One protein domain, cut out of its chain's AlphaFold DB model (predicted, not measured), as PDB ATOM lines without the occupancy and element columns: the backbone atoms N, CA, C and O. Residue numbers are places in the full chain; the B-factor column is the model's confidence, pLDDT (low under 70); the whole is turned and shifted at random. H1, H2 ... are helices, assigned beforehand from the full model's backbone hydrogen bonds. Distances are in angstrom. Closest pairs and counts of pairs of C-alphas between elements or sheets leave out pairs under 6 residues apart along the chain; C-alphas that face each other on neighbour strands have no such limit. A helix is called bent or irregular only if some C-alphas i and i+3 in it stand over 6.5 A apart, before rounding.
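This is residues 12 to 58 of the 180 residues of an uncharacterized protein of marine sediment metagenome (UniProt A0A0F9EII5). Two helices meet near their ends at a corner and make a lopsided L: a short arm, H1, of 12 residues, and a long arm, H2, of 34 residues, with a tight link of one residue between them. H2 makes the longest axis, and residues 32 to 58 stick out from the corner with nothing packed beside them. The printed part has 47 residues with two named helices, H1 then H2, and no named strand; the class is all helix. It is extended, with a radius of gyration of the C-alphas of 17.3 A, and the C-alphas span 53 by 23 by 6 A.

Find C-alpha 12 at (79.946, 219.058, 226.671); there H1 begins, and it takes in residues 12 to 23, 17.3 A from first to last C-alpha. Pass Asp 24 and look at C-alpha 25, at (95.044, 232.263, 233.439), where H2 begins. H2 takes in residues 25 to 58 and covers 49.3 A, to C-alpha 58 at (54.648, 255.199, 250.009). Neither helix is bent.

Look first at the tight link of one residue, Asp 24. Beside it H1 and H2 only just touch, and touch only at the corner, with 3 pairs of C-alphas within 8 A. H1 touches with residues 21 to 22 alone, and H2 with residues 27 to 28 alone. The closest C-alphas of the two are those of Leu 21 and Arg 28, 5.5 A apart. Their lines stand at a steep tilt of 62 degrees, opposite ways. In H1 and H2 every backbone O i to N i+4 pair is within hydrogen-bond range.

The two C-alphas farthest apart are those of Glu 23 and Lys 58, at 53.1 A. The printed part has no cut and no long link. Its mean pLDDT is 71.6; look for values under 70 at residues 12 to 23, 38, 49 to 50 and 53.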
ATOM      1  N   LEU A  12      78.768 219.142 227.549       46.62
ATOM      2  CA  LEU A  12      79.946 219.058 226.671       46.62
ATOM      3  C   LEU A  12      80.541 220.435 226.324       46.62
ATOM      4  O   LEU A  12      81.754 220.623 226.384       46.62
ATOM      5  N   THR A  13      79.696 221.427 226.033       54.69
ATOM      6  CA  THR A  13      80.124 222.817 225.780       54.69
ATOM      7  C   THR A  13      80.704 223.488 227.023       54.69
ATOM      8  O   THR A  13      81.623 224.294 226.915       54.69
ATOM      9  N   ARG A  14      80.214 223.124 228.213       58.06
ATOM     10  CA  ARG A  14      80.739 223.628 229.486       58.06
ATOM     11  C   ARG A  14      82.173 223.154 229.740       58.06
ATOM     12  O   ARG A  14      83.030 223.982 230.025       58.06
ATOM     13  N   GLY A  15      82.436 221.855 229.575       54.50
ATOM     14  CA  GLY A  15      83.761 221.268 229.817       54.50
ATOM     15  C   GLY A  15      84.849 221.783 228.865       54.50
ATOM     16  O   GLY A  15      85.972 222.029 229.296       54.50
ATOM     17  N   PHE A  16      84.515 222.023 227.591       62.66
ATOM     18  CA  PHE A  16      85.451 222.603 226.615       62.66
ATOM     19  C   PHE A  16      85.810 224.065 226.935       62.66
ATOM     20  O   PHE A  16      86.974 224.451 226.856       62.66
ATOM     21  N   ILE A  17      84.822 224.872 227.339       62.56
ATOM     22  CA  ILE A  17      85.037 226.272 227.736       62.56
ATOM     23  C   ILE A  17      85.852 226.352 229.035       62.56
ATOM     24  O   ILE A  17      86.778 227.156 229.117       62.56
ATOM     25  N   GLU A  18      85.554 225.504 230.025       61.75
ATOM     26  CA  GLU A  18      86.316 225.418 231.281       61.75
ATOM     27  C   GLU A  18      87.779 225.009 231.018       61.75
ATOM     28  O   GLU A  18      88.688 225.683 231.498       61.75
ATOM     29  N   SER A  19      88.020 224.009 230.159       64.19
ATOM     30  CA  SER A  19      89.373 223.588 229.755       64.19
ATOM     31  C   SER A  19      90.159 224.695 229.040       64.19
ATOM     32  O   SER A  19      91.331 224.904 229.350       64.19
ATOM     33  N   LYS A  20      89.530 225.448 228.127       63.53
ATOM     34  CA  LYS A  20      90.189 226.566 227.427       63.53
ATOM     35  C   LYS A  20      90.454 227.777 228.324       63.53
ATOM     36  O   LYS A  20      91.432 228.485 228.108       63.53
ATOM     37  N   LEU A  21      89.615 228.011 229.333       62.59
ATOM     38  CA  LEU A  21      89.824 229.060 230.337       62.59
ATOM     39  C   LEU A  21      90.903 228.688 231.367       62.59
ATOM     40  O   LEU A  21      91.543 229.581 231.916       62.59
ATOM     41  N   ASP A  22      91.119 227.399 231.632       62.84
ATOM     42  CA  ASP A  22      92.189 226.933 232.521       62.84
ATOM     43  C   ASP A  22      93.589 227.054 231.884       62.84
ATOM     44  O   ASP A  22      94.559 227.309 232.602       62.84
ATOM     45  N   GLU A  23      93.698 226.952 230.553       67.31
ATOM     46  CA  GLU A  23      94.956 227.149 229.805       67.31
ATOM     47  C   GLU A  23      95.430 228.617 229.798       67.31
ATOM     48  O   GLU A  23      96.633 228.879 229.834       67.31
ATOM     49  N   ASP A  24      94.508 229.587 229.813       74.88
ATOM     50  CA  ASP A  24      94.816 231.023 229.816       74.88
ATOM     51  C   ASP A  24      94.356 231.698 231.119       74.88
ATOM     52  O   ASP A  24      93.281 232.301 231.230       74.88
ATOM     53  N   LYS A  25      95.244 231.638 232.122       75.38
ATOM     54  CA  LYS A  25      95.044 232.263 233.439       75.38
ATOM     55  C   LYS A  25      94.692 233.750 233.348       75.38
ATOM     56  O   LYS A  25      93.925 234.232 234.180       75.38
ATOM     57  N   ARG A  26      95.228 234.486 232.367       77.31
ATOM     58  CA  ARG A  26      94.986 235.929 232.228       77.31
ATOM     59  C   ARG A  26      93.559 236.186 231.757       77.31
ATOM     60  O   ARG A  26      92.869 237.026 232.333       77.31
ATOM     61  N   THR A  27      93.097 235.426 230.768       76.44
ATOM     62  CA  THR A  27      91.711 235.495 230.286       76.44
ATOM     63  C   THR A  27      90.721 235.077 231.372       76.44
ATOM     64  O   THR A  27      89.717 235.763 231.576       76.44
ATOM     65  N   ARG A  28      91.030 234.035 232.155       77.19
ATOM     66  CA  ARG A  28      90.209 233.627 233.305       77.19
ATOM     67  C   ARG A  28      90.086 234.719 234.365       77.19
ATOM     68  O   ARG A  28      88.974 235.006 234.803       77.19
ATOM     69  N   ILE A  29      91.199 235.336 234.770       78.81
ATOM     70  CA  ILE A  29      91.197 236.423 235.763       78.81
ATOM     71  C   ILE A  29      90.376 237.615 235.252       78.81
ATOM     72  O   ILE A  29      89.525 238.125 235.978       78.81
ATOM     73  N   ASN A  30      90.556 238.006 233.986       80.06
ATOM     74  CA  ASN A  30      89.794 239.097 233.373       80.06
ATOM     75  C   ASN A  30      88.285 238.811 233.335       80.06
ATOM     76  O   ASN A  30      87.481 239.702 233.608       80.06
ATOM     77  N   LEU A  31      87.889 237.579 233.001       76.62
ATOM     78  CA  LEU A  31      86.482 237.185 232.950       76.62
ATOM     79  C   LEU A  31      85.850 237.169 234.349       76.62
ATOM     80  O   LEU A  31      84.730 237.646 234.513       76.62
ATOM     81  N   LEU A  32      86.575 236.670 235.355       78.00
ATOM     82  CA  LEU A  32      86.122 236.667 236.749       78.00
ATOM     83  C   LEU A  32      85.960 238.087 237.303       78.00
ATOM     84  O   LEU A  32      84.956 238.353 237.958       78.00
ATOM     85  N   SER A  33      86.894 238.993 236.996       78.00
ATOM     86  CA  SER A  33      86.776 240.409 237.365       78.00
ATOM     87  C   SER A  33      85.533 241.035 236.736       78.00
ATOM     88  O   SER A  33      84.691 241.567 237.445       78.00
ATOM     89  N   ARG A  34      85.343 240.878 235.419       78.56
ATOM     90  CA  ARG A  34      84.158 241.413 234.725       78.56
ATOM     91  C   ARG A  34      82.851 240.827 235.248       78.56
ATOM     92  O   ARG A  34      81.849 241.529 235.303       78.56
ATOM     93  N   PHE A  35      82.840 239.543 235.602       75.56
ATOM     94  CA  PHE A  35      81.671 238.904 236.195       75.56
ATOM     95  C   PHE A  35      81.360 239.480 237.577       75.56
ATOM     96  O   PHE A  35      80.193 239.727 237.873       75.56
ATOM     97  N   HIS A  36      82.384 239.699 238.404       76.25
ATOM     98  CA  HIS A  36      82.229 240.353 239.699       76.25
ATOM     99  C   HIS A  36      81.639 241.758 239.526       76.25
ATOM    100  O   HIS A  36      80.588 242.036 240.097       76.25
ATOM    101  N   ASP A  37      82.235 242.580 238.659       79.94
ATOM    102  CA  ASP A  37      81.779 243.948 238.389       79.94
ATOM    103  C   ASP A  37      80.329 243.975 237.881       79.94
ATOM    104  O   ASP A  37      79.511 244.773 238.333       79.94
ATOM    105  N   LEU A  38      79.978 243.067 236.964       69.25
ATOM    106  CA  LEU A  38      78.613 242.959 236.445       69.25
ATOM    107  C   LEU A  38      77.626 242.496 237.525       69.25
ATOM    108  O   LEU A  38      76.498 242.977 237.574       69.25
ATOM    109  N   SER A  39      78.038 241.574 238.397       74.38
ATOM    110  CA  SER A  39      77.201 241.092 239.503       74.38
ATOM    111  C   SER A  39      76.927 242.198 240.521       74.38
ATOM    112  O   SER A  39      75.817 242.297 241.041       74.38
ATOM    113  N   GLU A  40      77.923 243.042 240.791       80.56
ATOM    114  CA  GLU A  40      77.784 244.211 241.656       80.56
ATOM    115  C   GLU A  40      76.832 245.243 241.041       80.56
ATOM    116  O   GLU A  40      75.875 245.648 241.699       80.56
ATOM    117  N   GLN A  41      76.990 245.553 239.750       80.38
ATOM    118  CA  GLN A  41      76.074 246.440 239.024       80.38
ATOM    119  C   GLN A  41      74.629 245.925 239.029       80.38
ATOM    120  O   GLN A  41      73.703 246.695 239.267       80.38
ATOM    121  N   ILE A  42      74.413 244.625 238.800       72.06
ATOM    122  CA  ILE A  42      73.069 244.026 238.853       72.06
ATOM    123  C   ILE A  42      72.467 244.193 240.250       72.06
ATOM    124  O   ILE A  42      71.325 244.624 240.376       72.06
ATOM    125  N   LYS A  43      73.242 243.926 241.303       78.00
ATOM    126  CA  LYS A  43      72.782 244.076 242.688       78.00
ATOM    127  C   LYS A  43      72.427 245.527 243.027       78.00
ATOM    128  O   LYS A  43      71.454 245.774 243.740       78.00
ATOM    129  N   GLU A  44      73.207 246.488 242.542       76.31
ATOM    130  CA  GLU A  44      72.907 247.914 242.703       76.31
ATOM    131  C   GLU A  44      71.625 248.316 241.969       76.31
ATOM    132  O   GLU A  44      70.801 249.037 242.536       76.31
ATOM    133  N   LEU A  45      71.422 247.814 240.749       70.81
ATOM    134  CA  LEU A  45      70.206 248.045 239.970       70.81
ATOM    135  C   LEU A  45      68.972 247.451 240.658       70.81
ATOM    136  O   LEU A  45      67.984 248.160 240.828       70.81
ATOM    137  N   GLU A  46      69.041 246.204 241.127       71.31
ATOM    138  CA  GLU A  46      67.954 245.543 241.865       71.31
ATOM    139  C   GLU A  46      67.605 246.296 243.156       71.31
ATOM    140  O   GLU A  46      66.430 246.487 243.492       71.31
ATOM    141  N   LYS A  47      68.625 246.773 243.880       73.00
ATOM    142  CA  LYS A  47      68.429 247.601 245.073       73.00
ATOM    143  C   LYS A  47      67.754 248.925 244.716       73.00
ATOM    144  O   LYS A  47      66.781 249.301 245.367       73.00
ATOM    145  N   SER A  48      68.230 249.600 243.673       71.81
ATOM    146  CA  SER A  48      67.653 250.855 243.187       71.81
ATOM    147  C   SER A  48      66.192 250.683 242.774       71.81
ATOM    148  O   SER A  48      65.348 251.493 243.153       71.81
ATOM    149  N   GLU A  49      65.870 249.600 242.068       69.75
ATOM    150  CA  GLU A  49      64.511 249.263 241.646       69.75
ATOM    151  C   GLU A  49      63.596 248.967 242.843       69.75
ATOM    152  O   GLU A  49      62.454 249.443 242.898       69.75
ATOM    153  N   THR A  50      64.111 248.248 243.844       67.31
ATOM    154  CA  THR A  50      63.394 247.968 245.093       67.31
ATOM    155  C   THR A  50      63.104 249.261 245.855       67.31
ATOM    156  O   THR A  50      61.957 249.508 246.235       67.31
ATOM    157  N   ASP A  51      64.105 250.127 246.020       71.56
ATOM    158  CA  ASP A  51      63.966 251.425 246.687       71.56
ATOM    159  C   ASP A  51      62.987 252.339 245.932       71.56
ATOM    160  O   ASP A  51      62.147 253.007 246.544       71.56
ATOM    161  N   HIS A  52      63.025 252.334 244.594       72.25
ATOM    162  CA  HIS A  52      62.060 253.053 243.759       72.25
ATOM    163  C   HIS A  52      60.637 252.539 243.972       72.25
ATOM    164  O   HIS A  52      59.716 253.330 244.179       72.25
ATOM    165  N   THR A  53      60.450 251.223 243.977       68.56
ATOM    166  CA  THR A  53      59.135 250.595 244.159       68.56
ATOM    167  C   THR A  53      58.563 250.891 245.543       68.56
ATOM    168  O   THR A  53      57.405 251.291 245.659       68.56
ATOM    169  N   GLN A  54      59.390 250.799 246.588       73.19
ATOM    170  CA  GLN A  54      59.023 251.183 247.954       73.19
ATOM    171  C   GLN A  54      58.668 252.671 248.057       73.19
ATOM    172  O   GLN A  54      57.738 253.048 248.772       73.19
ATOM    173  N   THR A  55      59.377 253.526 247.320       78.25
ATOM    174  CA  THR A  55      59.085 254.961 247.271       78.25
ATOM    175  C   THR A  55      57.723 255.216 246.633       78.25
ATOM    176  O   THR A  55      56.879 255.855 247.254       78.25
ATOM    177  N   PHE A  56      57.458 254.675 245.442       83.00
ATOM    178  CA  PHE A  56      56.163 254.827 244.770       83.00
ATOM    179  C   PHE A  56      55.005 254.273 245.603       83.00
ATOM    180  O   PHE A  56      53.961 254.919 245.699       83.00
ATOM    181  N   PHE A  57      55.216 253.139 246.273       78.31
ATOM    182  CA  PHE A  57      54.239 252.567 247.192       78.31
ATOM    183  C   PHE A  57      53.879 253.537 248.329       78.31
ATOM    184  O   PHE A  57      52.700 253.788 248.570       78.31
ATOM    185  N   LYS A  58      54.874 254.172 248.969       80.69
ATOM    186  CA  LYS A  58      54.648 255.199 250.009       80.69
ATOM    187  C   LYS A  58      53.926 256.444 249.484       80.69
ATOM    188  O   LYS A  58      53.209 257.102 250.236       80.69
TER     189      LYS A  58